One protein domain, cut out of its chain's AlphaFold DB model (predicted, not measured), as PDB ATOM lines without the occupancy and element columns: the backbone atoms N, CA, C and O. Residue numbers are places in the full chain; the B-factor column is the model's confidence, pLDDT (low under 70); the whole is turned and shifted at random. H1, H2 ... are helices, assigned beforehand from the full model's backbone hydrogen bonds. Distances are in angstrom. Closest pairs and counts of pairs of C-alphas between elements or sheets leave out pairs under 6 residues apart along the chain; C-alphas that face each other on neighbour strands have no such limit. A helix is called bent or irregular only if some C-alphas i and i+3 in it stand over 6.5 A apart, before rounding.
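Overview. This is residues 125 to 176 and 198 to 235 of the 235 residues of an uncharacterized protein of Amorphotheca resinae ATCC 22711 (UniProt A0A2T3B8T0). Two long helices, H1 and the bent H2, meet near their ends at a corner and make a V, H2 folding back from the end of H1, with a small cluster of the shorter helices H3, H4 and H5 set apart from both. The cluster is built on the first turns of H5, where H3 and H4 both meet it; residues 154 to 176 of H2 stick out as a free arm. The printed part has 90 residues, with five named helices in the order H1, H2, H3, H4, H5 and no named strand, and its class is all helix. It is loose, with a radius of gyration of the C-alphas of 16.7 A, and spans 46 by 34 by 28 A.

Along the chain. H1 is residues 125 to 145, 30.4 A from its first C-alpha at (28.777, -27.568, -90.349) to its last. H2, residues 147 to 176, was assigned as one helix by its hydrogen bonds but is bent, with C-alphas 154 and 157 6.6 A apart. Its arms are H2a, residues 147 to 154, 10.6 A long, and H2b, residues 157 to 176, 28.0 A long, ending at C-alpha 176 at (22.364, 6.928, -68.872). H3 is residues 198 to 207, 14.1 A; H4 is residues 210 to 213, 5.5 A; H5 is residues 223 to 234, 16.8 A, ending at C-alpha 234 at (43.214, -20.664, -93.653).

Arrangement. H1 and H2a are close but not clearly touching; their closest C-alphas, of Ala 143 and Ala 150, are 5.2 A apart. They run opposite ways at a steep tilt of 38 degrees, only just beyond shallow. H2a and H2b stand at a shallow tilt of 34 degrees, only just short of steep. H2b is apart from H1, H3, H4 and H5. H5 touches H3 with residues 223 to 224 alone; the closest C-alphas, of Glu 202 and Ala 223, are 6.6 A apart, and the helices are about perpendicular at 86 degrees. H5 touches H4 with residues 223 to 227 alone, the closest C-alphas being those of Phe 213 and Ala 223, 5.3 A apart. H3 and H4 are close but not clearly touching, with the C-alphas of Leu 205 and His 211 closest at 7.7 A. H1 is apart from H3, H4 and H5, and so is H2a. In H2a, H2b, H3 and H5 every O i to N i+4 pair is within hydrogen-bond range; in H1 16 of 17 are, and H4 is too short for such a pair.

Size, cuts and confidence. The two C-alphas farthest apart, those of His 145 and Gly 176, are 48.3 A apart. Residues 177 to 197 are not printed, and C-alphas 176 and 198 are 20.6 A apart across this cut. Of the links that are printed whole, H1 to H2a and H3 to H4 are tight and H4 to H5 is short. The printed part ends at Met 235, the chain's last residue. The mean pLDDT of the printed part is 75.8, and 39 residues are under 70, among them 170 to 176, 204 to 219 and 229 to 235.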
ATOM      1  N   ILE A 125      28.488 -27.590 -91.792       87.25
ATOM      2  CA  ILE A 125      28.777 -27.568 -90.349       87.25
ATOM      3  C   ILE A 125      29.663 -28.747 -89.936       87.25
ATOM      4  O   ILE A 125      30.602 -28.564 -89.169       87.25
ATOM      5  N   GLN A 126      29.436 -29.938 -90.495       92.38
ATOM      6  CA  GLN A 126      30.273 -31.108 -90.214       92.38
ATOM      7  C   GLN A 126      31.716 -30.902 -90.697       92.38
ATOM      8  O   GLN A 126      32.657 -31.259 -89.995       92.38
ATOM      9  N   ARG A 127      31.921 -30.267 -91.859       89.25
ATOM     10  CA  ARG A 127      33.268 -29.928 -92.354       89.25
ATOM     11  C   ARG A 127      33.951 -28.885 -91.474       89.25
ATOM     12  O   ARG A 127      35.142 -29.018 -91.205       89.25
ATOM     13  N   CYS A 128      33.210 -27.877 -91.014       86.88
ATOM     14  CA  CYS A 128      33.723 -26.892 -90.064       86.88
ATOM     15  C   CYS A 128      34.122 -27.556 -88.743       86.88
ATOM     16  O   CYS A 128      35.236 -27.336 -88.282       86.88
ATOM     17  N   LEU A 129      33.272 -28.421 -88.188       92.81
ATOM     18  CA  LEU A 129      33.565 -29.163 -86.960       92.81
ATOM     19  C   LEU A 129      34.816 -30.032 -87.109       92.81
ATOM     20  O   LEU A 129      35.696 -29.959 -86.260       92.81
ATOM     21  N   LEU A 130      34.959 -30.770 -88.213       93.69
ATOM     22  CA  LEU A 130      36.150 -31.588 -88.469       93.69
ATOM     23  C   LEU A 130      37.431 -30.749 -88.604       93.69
ATOM     24  O   LEU A 130      38.496 -31.162 -88.141       93.69
ATOM     25  N   LYS A 131      37.357 -29.566 -89.231       90.38
ATOM     26  CA  LYS A 131      38.496 -28.635 -89.300       90.38
ATOM     27  C   LYS A 131      38.855 -28.098 -87.916       90.38
ATOM     28  O   LYS A 131      40.029 -28.122 -87.552       90.38
ATOM     29  N   ILE A 132      37.854 -27.683 -87.140       89.44
ATOM     30  CA  ILE A 132      38.033 -27.196 -85.769       89.44
ATOM     31  C   ILE A 132      38.631 -28.300 -84.895       89.44
ATOM     32  O   ILE A 132      39.586 -28.046 -84.174       89.44
ATOM     33  N   GLU A 133      38.164 -29.541 -85.010       95.50
ATOM     34  CA  GLU A 133      38.696 -30.672 -84.250       95.50
ATOM     35  C   GLU A 133      40.181 -30.917 -84.561       95.50
ATOM     36  O   GLU A 133      41.000 -31.070 -83.651       95.50
ATOM     37  N   ARG A 134      40.563 -30.907 -85.846       93.94
ATOM     38  CA  ARG A 134      41.974 -31.030 -86.253       93.94
ATOM     39  C   ARG A 134      42.817 -29.876 -85.720       93.94
ATOM     40  O   ARG A 134      43.944 -30.103 -85.279       93.94
ATOM     41  N   TRP A 135      42.278 -28.661 -85.752       93.44
ATOM     42  CA  TRP A 135      42.942 -27.478 -85.219       93.44
ATOM     43  C   TRP A 135      43.123 -27.569 -83.697       93.44
ATOM     44  O   TRP A 135      44.239 -27.392 -83.219       93.44
ATOM     45  N   ILE A 136      42.091 -27.981 -82.952       91.38
ATOM     46  CA  ILE A 136      42.149 -28.201 -81.499       91.38
ATOM     47  C   ILE A 136      43.196 -29.265 -81.155       91.38
ATOM     48  O   ILE A 136      43.997 -29.058 -80.249       91.38
ATOM     49  N   LYS A 137      43.263 -30.384 -81.886       95.38
ATOM     50  CA  LYS A 137      44.285 -31.422 -81.640       95.38
ATOM     51  C   LYS A 137      45.707 -30.891 -81.836       95.38
ATOM     52  O   LYS A 137      46.585 -31.196 -81.027       95.38
ATOM     53  N   LYS A 138      45.937 -30.083 -82.879       92.50
ATOM     54  CA  LYS A 138      47.223 -29.396 -83.085       92.50
ATOM     55  C   LYS A 138      47.510 -28.406 -81.958       92.50
ATOM     56  O   LYS A 138      48.619 -28.407 -81.434       92.50
ATOM     57  N   PHE A 139      46.508 -27.634 -81.546       91.12
ATOM     58  CA  PHE A 139      46.620 -26.673 -80.455       91.12
ATOM     59  C   PHE A 139      46.954 -27.349 -79.121       91.12
ATOM     60  O   PHE A 139      47.871 -26.909 -78.445       91.12
ATOM     61  N   ILE A 140      46.303 -28.463 -78.769       93.38
ATOM     62  CA  ILE A 140      46.609 -29.228 -77.548       93.38
ATOM     63  C   ILE A 140      48.047 -29.751 -77.589       93.38
ATOM     64  O   ILE A 140      48.756 -29.686 -76.589       93.38
ATOM     65  N   ARG A 141      48.502 -30.267 -78.739       95.94
ATOM     66  CA  ARG A 141      49.885 -30.741 -78.881       95.94
ATOM     67  C   ARG A 141      50.887 -29.594 -78.722       95.94
ATOM     68  O   ARG A 141      51.867 -29.762 -78.013       95.94
ATOM     69  N   TRP A 142      50.613 -28.436 -79.314       95.62
ATOM     70  CA  TRP A 142      51.418 -27.227 -79.134       95.62
ATOM     71  C   TRP A 142      51.408 -26.727 -77.680       95.62
ATOM     72  O   TRP A 142      52.461 -26.442 -77.116       95.62
ATOM     73  N   ALA A 143      50.243 -26.710 -77.030       92.38
ATOM     74  CA  ALA A 143      50.075 -26.285 -75.643       92.38
ATOM     75  C   ALA A 143      50.873 -27.155 -74.661       92.38
ATOM     76  O   ALA A 143      51.378 -26.642 -73.666       92.38
ATOM     77  N   LYS A 144      51.048 -28.449 -74.962       95.69
ATOM     78  CA  LYS A 144      51.923 -29.342 -74.185       95.69
ATOM     79  C   LYS A 144      53.396 -28.927 -74.234       95.69
ATOM     80  O   LYS A 144      54.095 -29.130 -73.250       95.69
ATOM     81  N   HIS A 145      53.860 -28.345 -75.341       96.62
ATOM     82  CA  HIS A 145      55.230 -27.831 -75.457       96.62
ATOM     83  C   HIS A 145      55.397 -26.435 -74.833       96.62
ATOM     84  O   HIS A 145      56.502 -26.080 -74.438       96.62
ATOM     85  N   HIS A 146      54.314 -25.661 -74.700       94.88
ATOM     86  CA  HIS A 146      54.341 -24.293 -74.169       94.88
ATOM     87  C   HIS A 146      53.276 -24.063 -73.079       94.88
ATOM     88  O   HIS A 146      52.325 -23.303 -73.294       94.88
ATOM     89  N   PRO A 147      53.423 -24.671 -71.885       92.69
ATOM     90  CA  PRO A 147      52.385 -24.655 -70.851       92.69
ATOM     91  C   PRO A 147      52.099 -23.252 -70.298       92.69
ATOM     92  O   PRO A 147      50.948 -22.925 -70.022       92.69
ATOM     93  N   ILE A 148      53.120 -22.393 -70.193       92.19
ATOM     94  CA  ILE A 148      52.972 -21.021 -69.679       92.19
ATOM     95  C   ILE A 148      52.110 -20.186 -70.636       92.19
ATOM     96  O   ILE A 148      51.132 -19.566 -70.221       92.19
ATOM     97  N   ILE A 149      52.429 -20.215 -71.935       89.69
ATOM     98  CA  ILE A 149      51.700 -19.458 -72.963       89.69
ATOM     99  C   ILE A 149      50.273 -20.000 -73.109       89.69
ATOM    100  O   ILE A 149      49.319 -19.226 -73.194       89.69
ATOM    101  N   ALA A 150      50.108 -21.326 -73.077       88.88
ATOM    102  CA  ALA A 150      48.792 -21.953 -73.083       88.88
ATOM    103  C   ALA A 150      47.945 -21.501 -71.884       88.88
ATOM    104  O   ALA A 150      46.779 -21.149 -72.067       88.88
ATOM    105  N   GLY A 151      48.546 -21.428 -70.691       88.81
ATOM    106  CA  GLY A 151      47.925 -20.868 -69.493       88.81
ATOM    107  C   GLY A 151      47.378 -19.463 -69.744       88.81
ATOM    108  O   GLY A 151      46.181 -19.248 -69.566       88.81
ATOM    109  N   PHE A 152      48.192 -18.542 -70.271       90.62
ATOM    110  CA  PHE A 152      47.732 -17.192 -70.629       90.62
ATOM    111  C   PHE A 152      46.551 -17.201 -71.606       90.62
ATOM    112  O   PHE A 152      45.575 -16.483 -71.389       90.62
ATOM    113  N   PHE A 153      46.587 -18.057 -72.631       86.56
ATOM    114  CA  PHE A 153      45.499 -18.172 -73.605       86.56
ATOM    115  C   PHE A 153      44.165 -18.610 -72.993       86.56
ATOM    116  O   PHE A 153      43.119 -18.147 -73.444       86.56
ATOM    117  N   THR A 154      44.171 -19.442 -71.949       86.31
ATOM    118  CA  THR A 154      42.923 -19.841 -71.270       86.31
ATOM    119  C   THR A 154      42.239 -18.688 -70.533       86.31
ATOM    120  O   THR A 154      41.019 -18.709 -70.364       86.31
ATOM    121  N   PHE A 155      42.984 -17.642 -70.163       88.06
ATOM    122  CA  PHE A 155      42.419 -16.454 -69.525       88.06
ATOM    123  C   PHE A 155      41.848 -15.444 -70.524       88.06
ATOM    124  O   PHE A 155      40.999 -14.650 -70.128       88.06
ATOM    125  N   LEU A 156      42.228 -15.478 -71.811       84.81
ATOM    126  CA  LEU A 156      41.703 -14.541 -72.818       84.81
ATOM    127  C   LEU A 156      40.170 -14.595 -72.972       84.81
ATOM    128  O   LEU A 156      39.557 -13.528 -72.983       84.81
ATOM    129  N   PRO A 157      39.511 -15.769 -73.056       80.75
ATOM    130  CA  PRO A 157      38.052 -15.839 -73.136       80.75
ATOM    131  C   PRO A 157      37.369 -15.272 -71.890       80.75
ATOM    132  O   PRO A 157      36.396 -14.527 -72.000       80.75
ATOM    133  N   VAL A 158      37.897 -15.581 -70.700       84.75
ATOM    134  CA  VAL A 158      37.342 -15.120 -69.419       84.75
ATOM    135  C   VAL A 158      37.542 -13.614 -69.253       84.75
ATOM    136  O   VAL A 158      36.600 -12.898 -68.919       84.75
ATOM    137  N   ALA A 159      38.739 -13.109 -69.555       80.25
ATOM    138  CA  ALA A 159      39.052 -11.685 -69.549       80.25
ATOM    139  C   ALA A 159      38.252 -10.925 -70.617       80.25
ATOM    140  O   ALA A 159      37.775  -9.823 -70.353       80.25
ATOM    141  N   GLY A 160      38.040 -11.524 -71.790       84.00
ATOM    142  CA  GLY A 160      37.206 -10.982 -72.859       84.00
ATOM    143  C   GLY A 160      35.738 -10.873 -72.448       84.00
ATOM    144  O   GLY A 160      35.133  -9.815 -72.620       84.00
ATOM    145  N   LEU A 161      35.176 -11.916 -71.828       80.00
ATOM    146  CA  LEU A 161      33.809 -11.908 -71.296       80.00
ATOM    147  C   LEU A 161      33.649 -10.900 -70.152       80.00
ATOM    148  O   LEU A 161      32.739 -10.069 -70.178       80.00
ATOM    149  N   ALA A 162      34.556 -10.908 -69.173       79.88
ATOM    150  CA  ALA A 162      34.538  -9.951 -68.068       79.88
ATOM    151  C   ALA A 162      34.715  -8.502 -68.564       79.88
ATOM    152  O   ALA A 162      34.014  -7.588 -68.116       79.88
ATOM    153  N   GLY A 163      35.607  -8.298 -69.534       77.00
ATOM    154  CA  GLY A 163      35.837  -7.029 -70.215       77.00
ATOM    155  C   GLY A 163      34.601  -6.546 -70.969       77.00
ATOM    156  O   GLY A 163      34.231  -5.383 -70.829       77.00
ATOM    157  N   ALA A 164      33.901  -7.432 -71.681       80.62
ATOM    158  CA  ALA A 164      32.661  -7.110 -72.386       80.62
ATOM    159  C   ALA A 164      31.542  -6.690 -71.421       80.62
ATOM    160  O   ALA A 164      30.861  -5.692 -71.663       80.62
ATOM    161  N   VAL A 165      31.389  -7.374 -70.281       76.12
ATOM    162  CA  VAL A 165      30.398  -7.008 -69.253       76.12
ATOM    163  C   VAL A 165      30.738  -5.658 -68.614       76.12
ATOM    164  O   VAL A 165      29.856  -4.815 -68.425       76.12
ATOM    165  N   LYS A 166      32.019  -5.399 -68.319       77.75
ATOM    166  CA  LYS A 166      32.468  -4.120 -67.745       77.75
ATOM    167  C   LYS A 166      32.346  -2.971 -68.752       77.75
ATOM    168  O   LYS A 166      31.869  -1.898 -68.379       77.75
ATOM    169  N   ALA A 167      32.684  -3.204 -70.020       73.75
ATOM    170  CA  ALA A 167      32.517  -2.250 -71.112       73.75
ATOM    171  C   ALA A 167      31.035  -1.956 -71.385       73.75
ATOM    172  O   ALA A 167      30.665  -0.792 -71.506       73.75
ATOM    173  N   GLY A 168      30.168  -2.972 -71.377       70.50
ATOM    174  CA  GLY A 168      28.717  -2.804 -71.472       70.50
ATOM    175  C   GLY A 168      28.144  -2.006 -70.298       70.50
ATOM    176  O   GLY A 168      27.318  -1.113 -70.489       70.50
ATOM    177  N   LYS A 169      28.639  -2.240 -69.075       74.94
ATOM    178  CA  LYS A 169      28.230  -1.492 -67.874       74.94
ATOM    179  C   LYS A 169      28.725  -0.040 -67.884       74.94
ATOM    180  O   LYS A 169      27.967   0.855 -67.503       74.94
ATOM    181  N   MET A 170      29.951   0.223 -68.347       63.16
ATOM    182  CA  MET A 170      30.459   1.591 -68.537       63.16
ATOM    183  C   MET A 170      29.746   2.320 -69.675       63.16
ATOM    184  O   MET A 170      29.411   3.493 -69.523       63.16
ATOM    185  N   LEU A 171      29.433   1.634 -70.775       64.62
ATOM    186  CA  LEU A 171      28.656   2.192 -71.878       64.62
ATOM    187  C   LEU A 171      27.235   2.560 -71.422       64.62
ATOM    188  O   LEU A 171      26.754   3.647 -71.730       64.62
ATOM    189  N   ARG A 172      26.604   1.724 -70.587       65.38
ATOM    190  CA  ARG A 172      25.296   2.018 -69.981       65.38
ATOM    191  C   ARG A 172      25.330   3.240 -69.055       65.38
ATOM    192  O   ARG A 172      24.394   4.031 -69.077       65.38
ATOM    193  N   ARG A 173      26.399   3.436 -68.272       65.00
ATOM    194  CA  ARG A 173      26.576   4.651 -67.445       65.00
ATOM    195  C   ARG A 173      26.856   5.899 -68.289       65.00
ATOM    196  O   ARG A 173      26.331   6.962 -67.981       65.00
ATOM    197  N   SER A 174      27.619   5.759 -69.371       58.91
ATOM    198  CA  SER A 174      27.928   6.851 -70.303       58.91
ATOM    199  C   SER A 174      26.714   7.317 -71.112       58.91
ATOM    200  O   SER A 174      26.645   8.501 -71.430       58.91
ATOM    201  N   LEU A 175      25.763   6.432 -71.433       56.91
ATOM    202  CA  LEU A 175      24.510   6.811 -72.099       56.91
ATOM    203  C   LEU A 175      23.369   7.154 -71.124       56.91
ATOM    204  O   LEU A 175      22.455   7.878 -71.502       56.91
ATOM    205  N   GLY A 176      23.414   6.684 -69.874       53.41
ATOM    206  CA  GLY A 176      22.364   6.928 -68.872       53.41
ATOM    207  C   GLY A 176      22.525   8.199 -68.023       53.41
ATOM    208  O   GLY A 176      21.633   8.509 -67.244       53.41
ATOM    209  N   MET A 198      31.049  -2.397 -83.229       58.75
ATOM    210  CA  MET A 198      32.061  -2.723 -84.239       58.75
ATOM    211  C   MET A 198      33.057  -1.581 -84.441       58.75
ATOM    212  O   MET A 198      34.257  -1.821 -84.427       58.75
ATOM    213  N   LYS A 199      32.589  -0.332 -84.535       70.19
ATOM    214  CA  LYS A 199      33.463   0.834 -84.736       70.19
ATOM    215  C   LYS A 199      34.408   1.075 -83.553       70.19
ATOM    216  O   LYS A 199      35.541   1.519 -83.732       70.19
ATOM    217  N   ARG A 200      33.966   0.769 -82.325       68.38
ATOM    218  CA  ARG A 200      34.816   0.817 -81.121       68.38
ATOM    219  C   ARG A 200      35.822  -0.328 -81.075       68.38
ATOM    220  O   ARG A 200      36.958  -0.096 -80.676       68.38
ATOM    221  N   LEU A 201      35.418  -1.526 -81.486       65.69
ATOM    222  CA  LEU A 201      36.287  -2.699 -81.576       65.69
ATOM    223  C   LEU A 201      37.356  -2.505 -82.654       65.69
ATOM    224  O   LEU A 201      38.524  -2.774 -82.410       65.69
ATOM    225  N   GLU A 202      36.978  -1.933 -83.795       65.69
ATOM    226  CA  GLU A 202      37.891  -1.551 -84.868       65.69
ATOM    227  C   GLU A 202      38.890  -0.492 -84.396       65.69
ATOM    228  O   GLU A 202      40.083  -0.647 -84.629       65.69
ATOM    229  N   LYS A 203      38.438   0.532 -83.657       73.25
ATOM    230  CA  LYS A 203      39.328   1.541 -83.061       73.25
ATOM    231  C   LYS A 203      40.271   0.945 -82.009       73.25
ATOM    232  O   LYS A 203      41.428   1.345 -81.930       73.25
ATOM    233  N   ALA A 204      39.792  -0.007 -81.206       67.00
ATOM    234  CA  ALA A 204      40.626  -0.710 -80.235       67.00
ATOM    235  C   ALA A 204      41.681  -1.571 -80.943       67.00
ATOM    236  O   ALA A 204      42.862  -1.424 -80.659       67.00
ATOM    237  N   LEU A 205      41.287  -2.395 -81.916       60.88
ATOM    238  CA  LEU A 205      42.200  -3.229 -82.706       60.88
ATOM    239  C   LEU A 205      43.227  -2.387 -83.477       60.88
ATOM    240  O   LEU A 205      44.408  -2.719 -83.500       60.88
ATOM    241  N   SER A 206      42.793  -1.253 -84.027       64.31
ATOM    242  CA  SER A 206      43.644  -0.231 -84.644       64.31
ATOM    243  C   SER A 206      44.731   0.271 -83.683       64.31
ATOM    244  O   SER A 206      45.899   0.323 -84.061       64.31
ATOM    245  N   SER A 207      44.397   0.534 -82.417       69.25
ATOM    246  CA  SER A 207      45.372   0.968 -81.405       69.25
ATOM    247  C   SER A 207      46.387  -0.110 -81.003       69.25
ATOM    248  O   SER A 207      47.440   0.238 -80.478       69.25
ATOM    249  N   TYR A 208      46.087  -1.395 -81.216       62.53
ATOM    250  CA  TYR A 208      46.963  -2.522 -80.863       62.53
ATOM    251  C   TYR A 208      47.899  -2.952 -82.009       62.53
ATOM    252  O   TYR A 208      48.494  -4.023 -81.941       62.53
ATOM    253  N   GLY A 209      48.036  -2.144 -83.066       57.75
ATOM    254  CA  GLY A 209      48.953  -2.434 -84.174       57.75
ATOM    255  C   GLY A 209      48.362  -3.305 -85.286       57.75
ATOM    256  O   GLY A 209      49.047  -3.595 -86.258       57.75
ATOM    257  N   PHE A 210      47.067  -3.643 -85.245       58.56
ATOM    258  CA  PHE A 210      46.404  -4.383 -86.335       58.56
ATOM    259  C   PHE A 210      46.091  -3.517 -87.571       58.56
ATOM    260  O   PHE A 210      45.321  -3.919 -88.443       58.56
ATOM    261  N   HIS A 211      46.680  -2.323 -87.671       61.50
ATOM    262  CA  HIS A 211      46.545  -1.460 -88.842       61.50
ATOM    263  C   HIS A 211      47.122  -2.085 -90.113       61.50
ATOM    264  O   HIS A 211      46.573  -1.851 -91.186       61.50
ATOM    265  N   GLU A 212      48.154  -2.918 -89.987       62.78
ATOM    266  CA  GLU A 212      48.771  -3.630 -91.114       62.78
ATOM    267  C   GLU A 212      47.827  -4.659 -91.754       62.78
ATOM    268  O   GLU A 212      47.976  -5.009 -92.922       62.78
ATOM    269  N   PHE A 213      46.791  -5.095 -91.028       58.47
ATOM    270  CA  PHE A 213      45.771  -5.998 -91.562       58.47
ATOM    271  C   PHE A 213      44.685  -5.275 -92.367       58.47
ATOM    272  O   PHE A 213      43.888  -5.920 -93.056       58.47
ATOM    273  N   ARG A 214      44.637  -3.939 -92.323       58.44
ATOM    274  CA  ARG A 214      43.714  -3.152 -93.143       58.44
ATOM    275  C   ARG A 214      44.216  -3.154 -94.589       58.44
ATOM    276  O   ARG A 214      45.186  -2.484 -94.916       58.44
ATOM    277  N   GLY A 215      43.537  -3.917 -95.445       58.50
ATOM    278  CA  GLY A 215      43.930  -4.154 -96.841       58.50
ATOM    279  C   GLY A 215      44.582  -5.520 -97.084       58.50
ATOM    280  O   GLY A 215      44.805  -5.897 -98.236       58.50
ATOM    281  N   PHE A 216      44.819  -6.309 -96.032       54.97
ATOM    282  CA  PHE A 216      45.353  -7.662 -96.165       54.97
ATOM    283  C   PHE A 216      44.329  -8.566 -96.872       54.97
ATOM    284  O   PHE A 216      43.189  -8.713 -96.434       54.97
ATOM    285  N   GLY A 217      44.708  -9.134 -98.021       59.84
ATOM    286  CA  GLY A 217      43.801  -9.917 -98.871       59.84
ATOM    287  C   GLY A 217      42.817  -9.086 -99.713       59.84
ATOM    288  O   GLY A 217      41.785  -9.615-100.145       59.84
ATOM    289  N   GLY A 218      43.092  -7.793 -99.932       63.47
ATOM    290  CA  GLY A 218      42.315  -6.929-100.831       63.47
ATOM    291  C   GLY A 218      40.900  -6.613-100.334       63.47
ATOM    292  O   GLY A 218      39.979  -6.462-101.134       63.47
ATOM    293  N   THR A 219      40.668  -6.608 -99.017       62.53
ATOM    294  CA  THR A 219      39.397  -6.148 -98.435       62.53
ATOM    295  C   THR A 219      39.372  -4.632 -98.330       62.53
ATOM    296  O   THR A 219      40.246  -4.034 -97.706       62.53
ATOM    297  N   ASN A 220      38.314  -4.022 -98.860       71.25
ATOM    298  CA  ASN A 220      37.998  -2.616 -98.599       71.25
ATOM    299  C   ASN A 220      37.329  -2.416 -97.222       71.25
ATOM    300  O   ASN A 220      37.079  -1.280 -96.821       71.25
ATOM    301  N   GLY A 221      37.016  -3.506 -96.509       67.38
ATOM    302  CA  GLY A 221      36.528  -3.484 -95.134       67.38
ATOM    303  C   GLY A 221      37.639  -3.218 -94.114       67.38
ATOM    304  O   GLY A 221      38.828  -3.368 -94.402       67.38
ATOM    305  N   GLY A 222      37.237  -2.794 -92.912       74.25
ATOM    306  CA  GLY A 222      38.121  -2.504 -91.779       74.25
ATOM    307  C   GLY A 222      39.033  -3.668 -91.368       74.25
ATOM    308  O   GLY A 222      38.915  -4.778 -91.877       74.25
ATOM    309  N   ALA A 223      39.926  -3.448 -90.399       68.56
ATOM    310  CA  ALA A 223      40.925  -4.449 -89.973       68.56
ATOM    311  C   ALA A 223      40.317  -5.821 -89.596       68.56
ATOM    312  O   ALA A 223      40.921  -6.866 -89.828       68.56
ATOM    313  N   LEU A 224      39.089  -5.822 -89.070       69.31
ATOM    314  CA  LEU A 224      38.319  -7.032 -88.773       69.31
ATOM    315  C   LEU A 224      37.966  -7.854 -90.016       69.31
ATOM    316  O   LEU A 224      37.986  -9.078 -89.943       69.31
ATOM    317  N   ASP A 225      37.663  -7.201 -91.137       72.62
ATOM    318  CA  ASP A 225      37.341  -7.868 -92.402       72.62
ATOM    319  C   ASP A 225      38.585  -8.561 -92.969       72.62
ATOM    320  O   ASP A 225      38.513  -9.712 -93.390       72.62
ATOM    321  N   GLY A 226      39.752  -7.917 -92.856       68.69
ATOM    322  CA  GLY A 226      41.047  -8.522 -93.175       68.69
ATOM    323  C   GLY A 226      41.330  -9.765 -92.325       68.69
ATOM    324  O   GLY A 226      41.635 -10.824 -92.868       68.69
ATOM    325  N   ILE A 227      41.140  -9.686 -91.001       69.94
ATOM    326  CA  ILE A 227      41.316 -10.833 -90.089       69.94
ATOM    327  C   ILE A 227      40.327 -11.957 -90.421       69.94
ATOM    328  O   ILE A 227      40.729 -13.118 -90.504       69.94
ATOM    329  N   LEU A 228      39.050 -11.636 -90.658       72.94
ATOM    330  CA  LEU A 228      38.058 -12.635 -91.059       72.94
ATOM    331  C   LEU A 228      38.443 -13.297 -92.381       72.94
ATOM    332  O   LEU A 228      38.281 -14.508 -92.514       72.94
ATOM    333  N   LYS A 229      38.976 -12.535 -93.340       69.94
ATOM    334  CA  LYS A 229      39.436 -13.079 -94.618       69.94
ATOM    335  C   LYS A 229      40.667 -13.956 -94.458       69.94
ATOM    336  O   LYS A 229      40.736 -14.979 -95.123       69.94
ATOM    337  N   VAL A 230      41.599 -13.616 -93.567       63.09
ATOM    338  CA  VAL A 230      42.747 -14.472 -93.227       63.09
ATOM    339  C   VAL A 230      42.261 -15.781 -92.618       63.09
ATOM    340  O   VAL A 230      42.635 -16.850 -93.091       63.09
ATOM    341  N   VAL A 231      41.357 -15.721 -91.638       66.25
ATOM    342  CA  VAL A 231      40.742 -16.924 -91.058       66.25
ATOM    343  C   VAL A 231      40.013 -17.736 -92.132       66.25
ATOM    344  O   VAL A 231      40.144 -18.955 -92.164       66.25
ATOM    345  N   HIS A 232      39.305 -17.078 -93.053       68.31
ATOM    346  CA  HIS A 232      38.636 -17.726 -94.181       68.31
ATOM    347  C   HIS A 232      39.622 -18.363 -95.173       68.31
ATOM    348  O   HIS A 232      39.347 -19.439 -95.690       68.31
ATOM    349  N   LEU A 233      40.775 -17.734 -95.419       61.38
ATOM    350  CA  LEU A 233      41.828 -18.240 -96.304       61.38
ATOM    351  C   LEU A 233      42.521 -19.477 -95.712       61.38
ATOM    352  O   LEU A 233      42.904 -20.382 -96.446       61.38
ATOM    353  N   PHE A 234      42.661 -19.521 -94.384       49.38
ATOM    354  CA  PHE A 234      43.214 -20.664 -93.653       49.38
ATOM    355  C   PHE A 234      42.187 -21.775 -93.365       49.38
ATOM    356  O   PHE A 234      42.590 -22.862 -92.938       49.38
ATOM    357  N   MET A 235      40.885 -21.528 -93.577       46.97
ATOM    358  CA  MET A 235      39.825 -22.539 -93.456       46.97
ATOM    359  C   MET A 235      39.640 -23.324 -94.747       46.97
ATOM    360  O   MET A 235      40.225 -24.423 -94.839       46.97
TER     361      MET A 235